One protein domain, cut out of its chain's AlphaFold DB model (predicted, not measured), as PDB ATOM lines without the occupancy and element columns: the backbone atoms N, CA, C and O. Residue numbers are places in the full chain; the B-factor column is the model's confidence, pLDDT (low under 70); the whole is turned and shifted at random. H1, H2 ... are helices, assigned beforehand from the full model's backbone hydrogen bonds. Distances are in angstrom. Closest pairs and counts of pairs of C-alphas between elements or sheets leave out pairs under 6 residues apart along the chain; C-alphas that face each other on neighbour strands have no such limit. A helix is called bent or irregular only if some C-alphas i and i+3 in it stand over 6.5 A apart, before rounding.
ATOM      1  N   SER A 137      -1.853  55.330  10.789       87.50
ATOM      2  CA  SER A 137      -2.408  54.694  11.989       87.50
ATOM      3  C   SER A 137      -2.658  53.190  11.831       87.50
ATOM      4  O   SER A 137      -2.976  52.524  12.809       87.50
ATOM      5  N   SER A 138      -2.558  52.649  10.609       91.56
ATOM      6  CA  SER A 138      -2.726  51.219  10.338       91.56
ATOM      7  C   SER A 138      -1.978  50.772   9.077       91.56
ATOM      8  O   SER A 138      -1.836  51.533   8.110       91.56
ATOM      9  N   LEU A 139      -1.538  49.510   9.064       92.81
ATOM     10  CA  LEU A 139      -0.829  48.909   7.927       92.81
ATOM     11  C   LEU A 139      -1.689  48.816   6.650       92.81
ATOM     12  O   LEU A 139      -1.174  49.140   5.580       92.81
ATOM     13  N   PRO A 140      -3.000  48.492   6.702       93.06
ATOM     14  CA  PRO A 140      -3.844  48.534   5.506       93.06
ATOM     15  C   PRO A 140      -3.892  49.920   4.847       93.06
ATOM     16  O   PRO A 140      -3.844  50.041   3.621       93.06
ATOM     17  N   ASN A 141      -3.940  50.997   5.642       93.38
ATOM     18  CA  ASN A 141      -3.918  52.360   5.106       93.38
ATOM     19  C   ASN A 141      -2.560  52.714   4.484       93.38
ATOM     20  O   ASN A 141      -2.528  53.402   3.462       93.38
ATOM     21  N   MET A 142      -1.462  52.213   5.055       94.81
ATOM     22  CA  MET A 142      -0.121  52.337   4.480       94.81
ATOM     23  C   MET A 142      -0.045  51.674   3.095       94.81
ATOM     24  O   MET A 142       0.382  52.319   2.134       94.81
ATOM     25  N   ARG A 143      -0.540  50.433   2.956       92.81
ATOM     26  CA  ARG A 143      -0.544  49.682   1.683       92.81
ATOM     27  C   ARG A 143      -1.309  50.393   0.571       92.81
ATOM     28  O   ARG A 143      -0.804  50.528  -0.545       92.81
ATOM     29  N   LYS A 144      -2.471  50.975   0.893       93.06
ATOM     30  CA  LYS A 144      -3.266  51.799  -0.042       93.06
ATOM     31  C   LYS A 144      -2.507  53.014  -0.590       93.06
ATOM     32  O   LYS A 144      -2.907  53.576  -1.608       93.06
ATOM     33  N   LYS A 145      -1.421  53.447   0.059       94.31
ATOM     34  CA  LYS A 145      -0.566  54.560  -0.382       94.31
ATOM     35  C   LYS A 145       0.736  54.102  -1.048       94.31
ATOM     36  O   LYS A 145       1.712  54.850  -1.035       94.31
ATOM     37  N   LYS A 146       0.734  52.932  -1.701       93.12
ATOM     38  CA  LYS A 146       1.839  52.381  -2.515       93.12
ATOM     39  C   LYS A 146       2.636  53.432  -3.296       93.12
ATOM     40  O   LYS A 146       3.858  53.444  -3.224       93.12
ATOM     41  N   ALA A 147       1.957  54.334  -4.010       93.31
ATOM     42  CA  ALA A 147       2.610  55.347  -4.843       93.31
ATOM     43  C   ALA A 147       3.595  56.242  -4.065       93.31
ATOM     44  O   ALA A 147       4.639  56.594  -4.603       93.31
ATOM     45  N   LEU A 148       3.305  56.559  -2.796       94.75
ATOM     46  CA  LEU A 148       4.195  57.365  -1.950       94.75
ATOM     47  C   LEU A 148       5.448  56.593  -1.520       94.75
ATOM     48  O   LEU A 148       6.501  57.191  -1.335       94.75
ATOM     49  N   PHE A 149       5.349  55.270  -1.378       96.88
ATOM     50  CA  PHE A 149       6.490  54.415  -1.048       96.88
ATOM     51  C   PHE A 149       7.315  54.031  -2.278       96.88
ATOM     52  O   PHE A 149       8.519  53.803  -2.162       96.88
ATOM     53  N   GLN A 150       6.701  54.014  -3.465       95.50
ATOM     54  CA  GLN A 150       7.376  53.674  -4.717       95.50
ATOM     55  C   GLN A 150       8.565  54.599  -5.004       95.50
ATOM     56  O   GLN A 150       9.602  54.125  -5.459       95.50
ATOM     57  N   THR A 151       8.455  55.894  -4.685       95.44
ATOM     58  CA  THR A 151       9.555  56.859  -4.842       95.44
ATOM     59  C   THR A 151      10.791  56.468  -4.028       95.44
ATOM     60  O   THR A 151      11.912  56.610  -4.508       95.44
ATOM     61  N   TYR A 152      10.609  55.926  -2.821       97.56
ATOM     62  CA  TYR A 152      11.718  55.436  -1.999       97.56
ATOM     63  C   TYR A 152      12.238  54.084  -2.486       97.56
ATOM     64  O   TYR A 152      13.445  53.865  -2.514       97.56
ATOM     65  N   ALA A 153      11.343  53.201  -2.930       97.38
ATOM     66  CA  ALA A 153      11.687  51.885  -3.465       97.38
ATOM     67  C   ALA A 153      12.502  51.943  -4.771       97.38
ATOM     68  O   ALA A 153      13.271  51.030  -5.067       97.38
ATOM     69  N   GLN A 154      12.348  53.025  -5.539       96.88
ATOM     70  CA  GLN A 154      13.119  53.305  -6.752       96.88
ATOM     71  C   GLN A 154      14.466  53.984  -6.476       96.88
ATOM     72  O   GLN A 154      15.254  54.145  -7.402       96.88
ATOM     73  N   ASN A 155      14.745  54.383  -5.231       97.19
ATOM     74  CA  ASN A 155      16.012  54.990  -4.846       97.19
ATOM     75  C   ASN A 155      16.968  53.914  -4.284       97.19
ATOM     76  O   ASN A 155      16.758  53.449  -3.160       97.19
ATOM     77  N   PRO A 156      18.038  53.531  -5.013       96.50
ATOM     78  CA  PRO A 156      18.924  52.448  -4.588       96.50
ATOM     79  C   PRO A 156      19.631  52.716  -3.257       96.50
ATOM     80  O   PRO A 156      19.854  51.784  -2.488       96.50
ATOM     81  N   GLU A 157      19.964  53.975  -2.955       95.44
ATOM     82  CA  GLU A 157      20.631  54.339  -1.701       95.44
ATOM     83  C   GLU A 157      19.700  54.141  -0.504       95.44
ATOM     84  O   GLU A 157      20.112  53.578   0.510       95.44
ATOM     85  N   ILE A 158      18.427  54.533  -0.636       97.44
ATOM     86  CA  ILE A 158      17.422  54.321   0.415       97.44
ATOM     87  C   ILE A 158      17.172  52.829   0.614       97.44
ATOM     88  O   ILE A 158      17.187  52.367   1.750       97.44
ATOM     89  N   VAL A 159      17.000  52.066  -0.468       98.19
ATOM     90  CA  VAL A 159      16.805  50.609  -0.395       98.19
ATOM     91  C   VAL A 159      17.973  49.940   0.326       98.19
ATOM     92  O   VAL A 159      17.760  49.181   1.268       98.19
ATOM     93  N   GLN A 160      19.213  50.264  -0.047       96.88
ATOM     94  CA  GLN A 160      20.393  49.710   0.619       96.88
ATOM     95  C   GLN A 160      20.481  50.123   2.088       96.88
ATOM     96  O   GLN A 160      20.870  49.323   2.940       96.88
ATOM     97  N   ARG A 161      20.096  51.360   2.414       96.44
ATOM     98  CA  ARG A 161      20.058  51.829   3.798       96.44
ATOM     99  C   ARG A 161      18.994  51.100   4.621       96.44
ATOM    100  O   ARG A 161      19.282  50.739   5.759       96.44
ATOM    101  N   VAL A 162      17.821  50.834   4.044       98.12
ATOM    102  CA  VAL A 162      16.755  50.028   4.660       98.12
ATOM    103  C   VAL A 162      17.244  48.606   4.936       98.12
ATOM    104  O   VAL A 162      17.111  48.142   6.067       98.12
ATOM    105  N   ILE A 163      17.851  47.942   3.943       97.62
ATOM    106  CA  ILE A 163      18.409  46.588   4.097       97.62
ATOM    107  C   ILE A 163      19.400  46.566   5.259       97.62
ATOM    108  O   ILE A 163      19.233  45.790   6.196       97.62
ATOM    109  N   ARG A 164      20.388  47.472   5.250       95.19
ATOM    110  CA  ARG A 164      21.395  47.546   6.316       95.19
ATOM    111  C   ARG A 164      20.764  47.754   7.686       95.19
ATOM    112  O   ARG A 164      21.180  47.094   8.624       95.19
ATOM    113  N   ALA A 165      19.783  48.647   7.809       95.50
ATOM    114  CA  ALA A 165      19.137  48.926   9.088       95.50
ATOM    115  C   ALA A 165      18.369  47.704   9.626       95.50
ATOM    116  O   ALA A 165      18.553  47.340  10.786       95.50
ATOM    117  N   LEU A 166      17.575  47.038   8.779       95.69
ATOM    118  CA  LEU A 166      16.825  45.828   9.142       95.69
ATOM    119  C   LEU A 166      17.746  44.662   9.515       95.69
ATOM    120  O   LEU A 166      17.482  43.945  10.477       95.69
ATOM    121  N   GLU A 167      18.836  44.479   8.773       92.75
ATOM    122  CA  GLU A 167      19.819  43.436   9.063       92.75
ATOM    123  C   GLU A 167      20.610  43.730  10.339       92.75
ATOM    124  O   GLU A 167      20.911  42.799  11.084       92.75
ATOM    125  N   HIS A 168      20.906  45.004  10.615       89.75
ATOM    126  CA  HIS A 168      21.613  45.419  11.827       89.75
ATOM    127  C   HIS A 168      20.793  45.105  13.082       89.75
ATOM    128  O   HIS A 168      21.332  44.556  14.036       89.75
ATOM    129  N   ILE A 169      19.479  45.359  13.064       90.50
ATOM    130  CA  ILE A 169      18.581  44.958  14.164       90.50
ATOM    131  C   ILE A 169      18.180  43.475  14.112       90.50
ATOM    132  O   ILE A 169      17.338  43.041  14.892       90.50
ATOM    133  N   GLN A 170      18.712  42.701  13.158       91.06
ATOM    134  CA  GLN A 170      18.380  41.286  12.955       91.06
ATOM    135  C   GLN A 170      16.868  41.025  12.833       91.06
ATOM    136  O   GLN A 170      16.366  39.987  13.258       91.06
ATOM    137  N   PHE A 171      16.134  41.977  12.254       91.19
ATOM    138  CA  PHE A 171      14.672  41.977  12.147       91.19
ATOM    139  C   PHE A 171      13.902  41.934  13.482       91.19
ATOM    140  O   PHE A 171      12.691  41.710  13.476       91.19
ATOM    141  N   VAL A 172      14.566  42.175  14.615       85.50
ATOM    142  CA  VAL A 172      13.936  42.284  15.936       85.50
ATOM    143  C   VAL A 172      13.601  43.749  16.192       85.50
ATOM    144  O   VAL A 172      14.487  44.574  16.408       85.50
ATOM    145  N   HIS A 173      12.316  44.098  16.146       77.25
ATOM    146  CA  HIS A 173      11.860  45.450  16.477       77.25
ATOM    147  C   HIS A 173      11.480  45.550  17.963       77.25
ATOM    148  O   HIS A 173      11.053  44.580  18.585       77.25
ATOM    149  N   ASN A 174      11.673  46.736  18.546       65.38
ATOM    150  CA  ASN A 174      11.486  46.995  19.981       65.38
ATOM    151  C   ASN A 174      10.008  47.176  20.389       65.38
ATOM    152  O   ASN A 174       9.733  47.583  21.519       65.38
ATOM    153  N   CYS A 175       9.052  46.949  19.484       62.97
ATOM    154  CA  CYS A 175       7.643  47.181  19.769       62.97
ATOM    155  C   CYS A 175       7.010  45.914  20.373       62.97
ATOM    156  O   CYS A 175       7.146  44.832  19.798       62.97
ATOM    157  N   PRO A 176       6.260  46.015  21.490       61.25
ATOM    158  CA  PRO A 176       5.504  44.877  22.020       61.25
ATOM    159  C   PRO A 176       4.426  44.388  21.041       61.25
ATOM    160  O   PRO A 176       3.930  43.272  21.172       61.25
ATOM    161  N   LEU A 177       4.055  45.225  20.068       65.38
ATOM    162  CA  LEU A 177       3.130  44.893  18.999       65.38
ATOM    163  C   LEU A 177       3.906  44.652  17.709       65.38
ATOM    164  O   LEU A 177       4.743  45.457  17.311       65.38
ATOM    165  N   VAL A 178       3.544  43.592  16.991       77.88
ATOM    166  CA  VAL A 178       4.117  43.273  15.673       77.88
ATOM    167  C   VAL A 178       3.935  44.417  14.667       77.88
ATOM    168  O   VAL A 178       4.680  44.508  13.701       77.88
ATOM    169  N   SER A 179       2.982  45.321  14.883       77.31
ATOM    170  CA  SER A 179       2.568  46.375  13.956       77.31
ATOM    171  C   SER A 179       3.419  47.659  13.979       77.31
ATOM    172  O   SER A 179       2.868  48.737  13.752       77.31
ATOM    173  N   ASP A 180       4.724  47.591  14.255       89.81
ATOM    174  CA  ASP A 180       5.602  48.771  14.185       89.81
ATOM    175  C   ASP A 180       5.587  49.391  12.774       89.81
ATOM    176  O   ASP A 180       5.897  48.740  11.773       89.81
ATOM    177  N   ALA A 181       5.175  50.659  12.682       92.62
ATOM    178  CA  ALA A 181       4.927  51.308  11.397       92.62
ATOM    179  C   ALA A 181       6.218  51.538  10.597       92.62
ATOM    180  O   ALA A 181       6.205  51.416   9.370       92.62
ATOM    181  N   THR A 182       7.336  51.834  11.264       94.50
ATOM    182  CA  THR A 182       8.631  52.029  10.600       94.50
ATOM    183  C   THR A 182       9.148  50.709  10.036       94.50
ATOM    184  O   THR A 182       9.500  50.650   8.857       94.50
ATOM    185  N   PHE A 183       9.114  49.635  10.827       95.50
ATOM    186  CA  PHE A 183       9.504  48.295  10.397       95.50
ATOM    187  C   PHE A 183       8.722  47.857   9.158       95.50
ATOM    188  O   PHE A 183       9.313  47.523   8.127       95.50
ATOM    189  N   TRP A 184       7.390  47.923   9.205       95.81
ATOM    190  CA  TRP A 184       6.571  47.510   8.065       95.81
ATOM    191  C   TRP A 184       6.647  48.468   6.882       95.81
ATOM    192  O   TRP A 184       6.581  48.014   5.741       95.81
ATOM    193  N   GLY A 185       6.852  49.765   7.115       97.00
ATOM    194  CA  GLY A 185       7.135  50.722   6.048       97.00
ATOM    195  C   GLY A 185       8.423  50.379   5.297       97.00
ATOM    196  O   GLY A 185       8.457  50.429   4.068       97.00
ATOM    197  N   PHE A 186       9.460  49.947   6.013       97.81
ATOM    198  CA  PHE A 186      10.720  49.488   5.428       97.81
ATOM    199  C   PHE A 186      10.559  48.177   4.660       97.81
ATOM    200  O   PHE A 186      10.999  48.093   3.513       97.81
ATOM    201  N   ILE A 187       9.864  47.189   5.230       97.19
ATOM    202  CA  ILE A 187       9.515  45.957   4.508       97.19
ATOM    203  C   ILE A 187       8.735  46.289   3.232       97.19
ATOM    204  O   ILE A 187       9.042  45.753   2.169       97.19
ATOM    205  N   PHE A 188       7.792  47.233   3.287       97.44
ATOM    206  CA  PHE A 188       7.029  47.638   2.111       97.44
ATOM    207  C   PHE A 188       7.916  48.250   1.021       97.44
ATOM    208  O   PHE A 188       7.759  47.913  -0.151       97.44
ATOM    209  N   ILE A 189       8.891  49.088   1.390       98.12
ATOM    210  CA  ILE A 189       9.892  49.620   0.451       98.12
ATOM    211  C   ILE A 189      10.651  48.478  -0.239       98.12
ATOM    212  O   ILE A 189      10.824  48.520  -1.458       98.12
ATOM    213  N   LEU A 190      11.069  47.445   0.501       97.62
ATOM    214  CA  LEU A 190      11.780  46.297  -0.076       97.62
ATOM    215  C   LEU A 190      10.904  45.490  -1.036       97.62
ATOM    216  O   LEU A 190      11.344  45.180  -2.146       97.62
ATOM    217  N   VAL A 191       9.655  45.220  -0.651       96.25
ATOM    218  CA  VAL A 191       8.682  44.520  -1.502       96.25
ATOM    219  C   VAL A 191       8.436  45.296  -2.807       96.25
ATOM    220  O   VAL A 191       8.354  44.704  -3.882       96.25
ATOM    221  N   LEU A 192       8.369  46.628  -2.750       96.12
ATOM    222  CA  LEU A 192       8.170  47.479  -3.931       96.12
ATOM    223  C   LEU A 192       9.423  47.673  -4.791       96.12
ATOM    224  O   LEU A 192       9.305  48.019  -5.968       96.12
ATOM    225  N   SER A 193      10.609  47.512  -4.204       95.75
ATOM    226  CA  SER A 193      11.895  47.757  -4.859       95.75
ATOM    227  C   SER A 193      12.260  46.650  -5.841       95.75
ATOM    228  O   SER A 193      12.848  46.931  -6.883       95.75
ATOM    229  N   LYS A 194      11.922  45.398  -5.503       90.25
ATOM    230  CA  LYS A 194      12.137  44.195  -6.331       90.25
ATOM    231  C   LYS A 194      13.581  43.925  -6.769       90.25
ATOM    232  O   LYS A 194      13.826  43.018  -7.558       90.25
ATOM    233  N   THR A 195      14.562  44.673  -6.271       94.50
ATOM    234  CA  THR A 195      15.967  44.374  -6.564       94.50
ATOM    235  C   THR A 195      16.358  43.028  -5.957       94.50
ATOM    236  O   THR A 195      15.806  42.617  -4.934       94.50
ATOM    237  N   ALA A 196      17.363  42.363  -6.531       94.06
ATOM    238  CA  ALA A 196      17.883  41.108  -5.985       94.06
ATOM    239  C   ALA A 196      18.322  41.241  -4.512       94.06
ATOM    240  O   ALA A 196      18.119  40.325  -3.720       94.06
ATOM    241  N   ALA A 197      18.870  42.401  -4.124       95.50
ATOM    242  CA  ALA A 197      19.249  42.677  -2.739       95.50
ATOM    243  C   ALA A 197      18.019  42.763  -1.818       95.50
ATOM    244  O   ALA A 197      18.014  42.165  -0.743       95.50
ATOM    245  N   SER A 198      16.958  43.451  -2.257       96.31
ATOM    246  CA  SER A 198      15.689  43.523  -1.524       96.31
ATOM    247  C   SER A 198      15.065  42.139  -1.351       96.31
ATOM    248  O   SER A 198      14.659  41.796  -0.244       96.31
ATOM    249  N   GLN A 199      15.052  41.320  -2.408       94.62
ATOM    250  CA  GLN A 199      14.549  39.943  -2.351       94.62
ATOM    251  C   GLN A 199      15.346  39.081  -1.376       94.62
ATOM    252  O   GLN A 199      14.773  38.399  -0.531       94.62
ATOM    253  N   HIS A 200      16.674  39.165  -1.429       95.62
ATOM    254  CA  HIS A 200      17.528  38.438  -0.499       95.62
ATOM    255  C   HIS A 200      17.270  38.844   0.960       95.62
ATOM    256  O   HIS A 200      17.159  37.980   1.830       95.62
ATOM    257  N   CYS A 201      17.113  40.143   1.232       96.94
ATOM    258  CA  CYS A 201      16.768  40.643   2.561       96.94
ATOM    259  C   CYS A 201      15.396  40.121   3.028       96.94
ATOM    260  O   CYS A 201      15.272  39.657   4.162       96.94
ATOM    261  N   LEU A 202      14.389  40.105   2.145       96.50
ATOM    262  CA  LEU A 202      13.076  39.521   2.439       96.50
ATOM    263  C   LEU A 202      13.182  38.020   2.735       96.50
ATOM    264  O   LEU A 202      12.601  37.568   3.717       96.50
ATOM    265  N   TYR A 203      13.976  37.252   1.984       95.12
ATOM    266  CA  TYR A 203      14.222  35.840   2.294       95.12
ATOM    267  C   TYR A 203      14.851  35.654   3.674       95.12
ATOM    268  O   TYR A 203      14.352  34.853   4.468       95.12
ATOM    269  N   ARG A 204      15.871  36.449   4.015       95.31
ATOM    270  CA  ARG A 204      16.476  36.429   5.354       95.31
ATOM    271  C   ARG A 204      15.467  36.757   6.450       95.31
ATOM    272  O   ARG A 204      15.469  36.092   7.487       95.31
ATOM    273  N   PHE A 205      14.586  37.731   6.221       95.19
ATOM    274  CA  PHE A 205      13.484  38.013   7.134       95.19
ATOM    275  C   PHE A 205      12.556  36.802   7.268       95.19
ATOM    276  O   PHE A 205      12.278  36.389   8.390       95.19
ATOM    277  N   THR A 206      12.137  36.171   6.162       93.56
ATOM    278  CA  THR A 206      11.274  34.978   6.223       93.56
ATOM    279  C   THR A 206      11.917  33.813   6.963       93.56
ATOM    280  O   THR A 206      11.205  33.070   7.625       93.56
ATOM    281  N   ASP A 207      13.236  33.644   6.905       92.69
ATOM    282  CA  ASP A 207      13.921  32.598   7.666       92.69
ATOM    283  C   ASP A 207      14.021  32.967   9.155       92.69
ATOM    284  O   ASP A 207      13.765  32.131  10.023       92.69
ATOM    285  N   THR A 208      14.308  34.238   9.451       91.56
ATOM    286  CA  THR A 208      14.410  34.769  10.822       91.56
ATOM    287  C   THR A 208      13.058  34.766  11.534       91.56
ATOM    288  O   THR A 208      12.978  34.442  12.718       91.56
ATOM    289  N   ALA A 209      11.966  35.035  10.814       90.69
ATOM    290  CA  ALA A 209      10.615  35.083  11.363       90.69
ATOM    291  C   ALA A 209      10.210  33.788  12.087       90.69
ATOM    292  O   ALA A 209       9.391  33.836  12.997       90.69
ATOM    293  N   ARG A 210      10.834  32.641  11.785       88.38
ATOM    294  CA  ARG A 210      10.586  31.364  12.480       88.38
ATOM    295  C   ARG A 210      10.865  31.411  13.981       88.38
ATOM    296  O   ARG A 210      10.230  30.659  14.729       88.38
ATOM    297  N   VAL A 211      11.814  32.253  14.393       88.88
ATOM    298  CA  VAL A 211      12.264  32.397  15.786       88.88
ATOM    299  C   VAL A 211      11.813  33.706  16.430       88.88
ATOM    300  O   VAL A 211      12.035  33.892  17.624       88.88
ATOM    301  N   LEU A 212      11.153  34.594  15.678       87.12
ATOM    302  CA  LEU A 212      10.612  35.831  16.234       87.12
ATOM    303  C   LEU A 212       9.398  35.551  17.140       87.12
ATOM    304  O   LEU A 212       8.600  34.642  16.860       87.12
ATOM    305  N   PRO A 213       9.208  36.359  18.199       83.56
ATOM    306  CA  PRO A 213       7.936  36.424  18.906       83.56
ATOM    307  C   PRO A 213       6.795  36.741  17.930       83.56
ATOM    308  O   PRO A 213       6.965  37.518  16.993       83.56
ATOM    309  N   ASP A 214       5.636  36.113  18.131       86.88
ATOM    310  CA  ASP A 214       4.448  36.288  17.282       86.88
ATOM    311  C   ASP A 214       4.726  36.174  15.761       86.88
ATOM    312  O   ASP A 214       4.313  36.977  14.918       86.88
ATOM    313  N   LYS A 215       5.482  35.135  15.393       89.94
ATOM    314  CA  LYS A 215       5.818  34.792  14.003       89.94
ATOM    315  C   LYS A 215       4.617  34.696  13.066       89.94
ATOM    316  O   LYS A 215       4.738  35.031  11.892       89.94
ATOM    317  N   ARG A 216       3.456  34.260  13.570       91.88
ATOM    318  CA  ARG A 216       2.233  34.158  12.767       91.88
ATOM    319  C   ARG A 216       1.819  35.532  12.256       91.88
ATOM    320  O   ARG A 216       1.645  35.675  11.052       91.88
ATOM    321  N   SER A 217       1.733  36.531  13.134       91.44
ATOM    322  CA  SER A 217       1.382  37.896  12.736       91.44
ATOM    323  C   SER A 217       2.396  38.478  11.753       91.44
ATOM    324  O   SER A 217       1.998  39.096  10.771       91.44
ATOM    325  N   HIS A 218       3.696  38.229  11.940       93.00
ATOM    326  CA  HIS A 218       4.714  38.682  10.985       93.00
ATOM    327  C   HIS A 218       4.493  38.097   9.581       93.00
ATOM    328  O   HIS A 218       4.492  38.828   8.591       93.00
ATOM    329  N   ILE A 219       4.274  36.785   9.484       93.94
ATOM    330  CA  ILE A 219       4.055  36.119   8.194       93.94
ATOM    331  C   ILE A 219       2.724  36.531   7.565       93.94
ATOM    332  O   ILE A 219       2.680  36.798   6.362       93.94
ATOM    333  N   TRP A 220       1.663  36.648   8.364       93.19
ATOM    334  CA  TRP A 220       0.365  37.127   7.899       93.19
ATOM    335  C   TRP A 220       0.471  38.543   7.318       93.19
ATOM    336  O   TRP A 220       0.066  38.777   6.176       93.19
ATOM    337  N   ILE A 221       1.104  39.475   8.043       94.00
ATOM    338  CA  ILE A 221       1.281  40.852   7.577       94.00
ATOM    339  C   ILE A 221       2.098  40.875   6.286       94.00
ATOM    340  O   ILE A 221       1.620  41.441   5.305       94.00
ATOM    341  N   LEU A 222       3.277  40.241   6.235       94.69
ATOM    342  CA  LEU A 222       4.092  40.197   5.013       94.69
ATOM    343  C   LEU A 222       3.280  39.668   3.825       94.69
ATOM    344  O   LEU A 222       3.296  40.257   2.745       94.69
ATOM    345  N   THR A 223       2.516  38.601   4.038       93.44
ATOM    346  CA  THR A 223       1.682  38.013   2.990       93.44
ATOM    347  C   THR A 223       0.581  38.968   2.537       93.44
ATOM    348  O   THR A 223       0.322  39.059   1.340       93.44
ATOM    349  N   SER A 224      -0.016  39.747   3.444       92.38
ATOM    350  CA  SER A 224      -0.994  40.781   3.079       92.38
ATOM    351  C   SER A 224      -0.392  41.866   2.173       92.38
ATOM    352  O   SER A 224      -1.044  42.303   1.226       92.38
ATOM    353  N   PHE A 225       0.875  42.252   2.387       92.94
ATOM    354  CA  PHE A 225       1.587  43.168   1.485       92.94
ATOM    355  C   PHE A 225       1.768  42.567   0.089       92.94
ATOM    356  O   PHE A 225       1.560  43.263  -0.901       92.94
ATOM    357  N   LEU A 226       2.127  41.286  -0.002       92.31
ATOM    358  CA  LEU A 226       2.327  40.598  -1.281       92.31
ATOM    359  C   LEU A 226       1.003  40.389  -2.035       92.31
ATOM    360  O   LEU A 226       0.927  40.670  -3.232       92.31
ATOM    361  N   LYS A 227      -0.059  39.971  -1.329       88.31
ATOM    362  CA  LYS A 227      -1.407  39.766  -1.889       88.31
ATOM    363  C   LYS A 227      -1.995  41.061  -2.461       88.31
ATOM    364  O   LYS A 227      -2.538  41.030  -3.560       88.31
ATOM    365  N   ASP A 228      -1.828  42.192  -1.774       85.88
ATOM    366  CA  ASP A 228      -2.319  43.498  -2.246       85.88
ATOM    367  C   ASP A 228      -1.603  43.991  -3.514       85.88
ATOM    368  O   ASP A 228      -2.145  44.811  -4.259       85.88
ATOM    369  N   LEU A 229      -0.378  43.524  -3.770       84.69
ATOM    370  CA  LEU A 229       0.403  43.943  -4.932       84.69
ATOM    371  C   LEU A 229       0.128  43.112  -6.184       84.69
ATOM    372  O   LEU A 229       0.325  43.648  -7.273       84.69
ATOM    373  N   GLN A 230      -0.315  41.857  -6.024       82.50
ATOM    374  CA  GLN A 230      -0.576  40.901  -7.113       82.50
ATOM    375  C   GLN A 230       0.552  40.868  -8.157       82.50
ATOM    376  O   GLN A 230       0.313  40.874  -9.363       82.50
ATOM    377  N   ASP A 231       1.795  40.901  -7.680       84.12
ATOM    378  CA  ASP A 231       2.966  41.125  -8.517       84.12
ATOM    379  C   ASP A 231       3.639  39.798  -8.900       84.12
ATOM    380  O   ASP A 231       4.156  39.117  -8.010       84.12
ATOM    381  N   PRO A 232       3.682  39.418 -10.192       85.12
ATOM    382  CA  PRO A 232       4.282  38.152 -10.612       85.12
ATOM    383  C   PRO A 232       5.765  38.024 -10.244       85.12
ATOM    384  O   PRO A 232       6.242  36.917 -10.008       85.12
ATOM    385  N   GLU A 233       6.498  39.139 -10.141       83.88
ATOM    386  CA  GLU A 233       7.918  39.133  -9.753       83.88
ATOM    387  C   GLU A 233       8.138  38.745  -8.282       83.88
ATOM    388  O   GLU A 233       9.260  38.462  -7.872       83.88
ATOM    389  N   GLN A 234       7.073  38.739  -7.478       87.38
ATOM    390  CA  GLN A 234       7.097  38.346  -6.071       87.38
ATOM    391  C   GLN A 234       6.584  36.916  -5.845       87.38
ATOM    392  O   GLN A 234       6.542  36.456  -4.703       87.38
ATOM    393  N   GLN A 235       6.196  36.197  -6.906       88.31
ATOM    394  CA  GLN A 235       5.576  34.877  -6.782       88.31
ATOM    395  C   GLN A 235       6.498  33.860  -6.098       88.31
ATOM    396  O   GLN A 235       6.036  33.092  -5.264       88.31
ATOM    397  N   GLU A 236       7.806  33.904  -6.364       90.31
ATOM    398  CA  GLU A 236       8.776  33.008  -5.718       90.31
ATOM    399  C   GLU A 236       8.792  33.179  -4.187       90.31
ATOM    400  O   GLU A 236       8.818  32.198  -3.443       90.31
ATOM    401  N   LEU A 237       8.714  34.423  -3.700       92.06
ATOM    402  CA  LEU A 237       8.624  34.711  -2.270       92.06
ATOM    403  C   LEU A 237       7.308  34.199  -1.679       92.06
ATOM    404  O   LEU A 237       7.313  33.643  -0.581       92.06
ATOM    405  N   VAL A 238       6.197  34.346  -2.404       91.88
ATOM    406  CA  VAL A 238       4.896  33.802  -1.992       91.88
ATOM    407  C   VAL A 238       4.960  32.277  -1.893       91.88
ATOM    408  O   VAL A 238       4.633  31.725  -0.843       91.88
ATOM    409  N   ASP A 239       5.445  31.594  -2.926       91.88
ATOM    410  CA  ASP A 239       5.568  30.133  -2.952       91.88
ATOM    411  C   ASP A 239       6.469  29.635  -1.815       91.88
ATOM    412  O   ASP A 239       6.143  28.667  -1.120       91.88
ATOM    413  N   ARG A 240       7.572  30.350  -1.552       92.25
ATOM    414  CA  ARG A 240       8.448  30.083  -0.409       92.25
ATOM    415  C   ARG A 240       7.696  30.204   0.916       92.25
ATOM    416  O   ARG A 240       7.861  29.341   1.774       92.25
ATOM    417  N   LEU A 241       6.880  31.240   1.112       94.00
ATOM    418  CA  LEU A 241       6.098  31.401   2.341       94.00
ATOM    419  C   LEU A 241       5.144  30.216   2.560       94.00
ATOM    420  O   LEU A 241       5.146  29.657   3.656       94.00
ATOM    421  N   TYR A 242       4.425  29.763   1.525       93.56
ATOM    422  CA  TYR A 242       3.560  28.573   1.607       93.56
ATOM    423  C   TYR A 242       4.327  27.264   1.825       93.56
ATOM    424  O   TYR A 242       3.798  26.343   2.444       93.56
ATOM    425  N   ALA A 243       5.574  27.171   1.360       94.00
ATOM    426  CA  ALA A 243       6.423  26.012   1.626       94.00
ATOM    427  C   ALA A 243       6.953  25.981   3.071       94.00
ATOM    428  O   ALA A 243       7.191  24.906   3.622       94.00
ATOM    429  N   LEU A 244       7.174  27.150   3.680       93.94
ATOM    430  CA  LEU A 244       7.795  27.276   5.001       93.94
ATOM    431  C   LEU A 244       6.800  27.385   6.159       93.94
ATOM    432  O   LEU A 244       7.157  27.057   7.293       93.94
ATOM    433  N   TYR A 245       5.585  27.863   5.897       94.62
ATOM    434  CA  TYR A 245       4.604  28.204   6.921       94.62
ATOM    435  C   TYR A 245       3.230  27.588   6.634       94.62
ATOM    436  O   TYR A 245       2.874  27.383   5.474       94.62
ATOM    437  N   PRO A 246       2.414  27.308   7.670       94.19
ATOM    438  CA  PRO A 246       1.056  26.812   7.470       94.19
ATOM    439  C   PRO A 246       0.206  27.794   6.654       94.19
ATOM    440  O   PRO A 246       0.106  28.962   7.024       94.19
ATOM    441  N   ALA A 247      -0.483  27.311   5.614       92.38
ATOM    442  CA  ALA A 247      -1.385  28.122   4.779       92.38
ATOM    443  C   ALA A 247      -2.427  28.907   5.600       92.38
ATOM    444  O   ALA A 247      -2.701  30.072   5.323       92.38
ATOM    445  N   ALA A 248      -2.911  28.322   6.701       91.44
ATOM    446  CA  ALA A 248      -3.837  28.974   7.624       91.44
ATOM    447  C   ALA A 248      -3.310  30.297   8.217       91.44
ATOM    448  O   ALA A 248      -4.104  31.140   8.605       91.44
ATOM    449  N   TRP A 249      -1.990  30.509   8.295       91.19
ATOM    450  CA  TRP A 249      -1.424  31.786   8.758       91.19
ATOM    451  C   TRP A 249      -1.488  32.883   7.695       91.19
ATOM    452  O   TRP A 249      -1.333  34.054   8.012       91.19
ATOM    453  N   MET A 250      -1.664  32.511   6.431       88.69
ATOM    454  CA  MET A 250      -1.605  33.407   5.279       88.69
ATOM    455  C   MET A 250      -2.992  33.712   4.717       88.69
ATOM    456  O   MET A 250      -3.195  34.782   4.144       88.69
ATOM    457  N   ASP A 251      -3.934  32.785   4.873       83.44
ATOM    458  CA  ASP A 251      -5.266  32.840   4.262       83.44
ATOM    459  C   ASP A 251      -6.361  33.419   5.159       83.44
ATOM    460  O   ASP A 251      -7.506  33.536   4.729       83.44
ATOM    461  N   GLU A 252      -6.020  33.835   6.377       70.06
ATOM    462  CA  GLU A 252      -6.959  34.545   7.239       70.06
ATOM    463  C   GLU A 252      -7.339  35.907   6.649       70.06
ATOM    464  O   GLU A 252      -6.495  36.784   6.438       70.06
ATOM    465  N   SER A 253      -8.636  36.064   6.398       56.38
ATOM    466  CA  SER A 253      -9.287  37.348   6.169       56.38
ATOM    467  C   SER A 253      -9.512  38.052   7.509       56.38
ATOM    468  O   SER A 253     -10.084  37.442   8.413       56.38
ATOM    469  N   GLU A 254      -9.065  39.310   7.610       52.31
ATOM    470  CA  GLU A 254      -9.492  40.260   8.658       52.31
ATOM    471  C   GLU A 254     -11.022  40.376   8.734       52.31
ATOM    472  O   GLU A 254     -11.670  40.388   7.658       52.31
TER     473      GLU A 254
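This is residues 137 to 254 of the 254 residues of an uncharacterized protein of Flavobacterium kingsejongi (UniProt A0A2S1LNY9). The longest helix, H5, forms an up-and-down bundle of three with H6 and H7, and H4 packs steeply against H5 and H6 as the hub of the domain. H3 packs beside H5 and crosses H4 at a steep tilt, H2 crosses near the last residues of H4, and the short H1 packs on H4. The printed part has 118 residues with seven named helices, H1 to H7 in chain order, and no named strand; its class is all helix. It is compact, with a radius of gyration of the C-alphas of 13.1 A, and its rounded outline spans 35 by 30 by 29 A.

H5, residues 196 to 211, and H6, residues 215 to 229, are a helical hairpin at a shallow tilt of 31 degrees, opposite ways; they touch through residues 206 to 209 of H5 and 215 to 219 of H6 alone, and the closest C-alphas, those of Ala 209 and Lys 215, are 5.5 A apart. H7, residues 232 to 244, forms a hairpin with H6 at a shallow tilt of 22 degrees, opposite ways; the closest C-alphas, of Leu 226 and Gln 234, are 7.1 A apart. H5 and H7 only just touch, with 3 pairs of C-alphas within 8 A, the closest those of Tyr 203 and Leu 237 at 7.3 A. H4, residues 181 to 193, touches five helices; with H5 it forms a hairpin, steep at 43 degrees, the closest C-alphas being Leu 190 and Ser 198 at 5.0 A, through residues 187 to 191 and 198 to 202 alone. H3, residues 156 to 168, touches H4 at Val 162 and Phe 186, C-alphas 6.1 A apart. H2, residues 146 to 153, touches H4 about perpendicular at 77 degrees, through residues 188 to 193 of H4 alone, the closest C-alphas being Ala 153 and Ser 193 at 4.4 A. H1, residues 139 to 143, touches H4 at Leu 139 and Ala 181, the closest C-alphas, 7.1 A apart. Every O i to N i+4 pair is within hydrogen-bond range in H1, H3, H4 and H6; in H2 it is 2 of 4, in H5 10 of 12 and in H7 7 of 9.

H5 measures 24.1 A from C-alpha 196 at (17.883, 41.108, -5.985) to C-alpha 211, H6 21.7 A, H7 19.3 A, H3 18.1 A and H4 18.0 A. H7 is irregular, with C-alphas 233 and 236 7.4 A apart. H1 begins at C-alpha 139, (-0.829, 48.909, 7.927), and H7 ends at C-alpha 244, (7.795, 27.276, 5.001).

The C-alphas of Glu 157 and Ala 248, the two farthest apart, are 36.5 A apart. The printed part has no cut; the link from H3 to H4, residues 169 to 180, is long and the other links are tight. The mean pLDDT of the printed part is 90.7, and residues 174 to 177 and 253 to 254 are under 70.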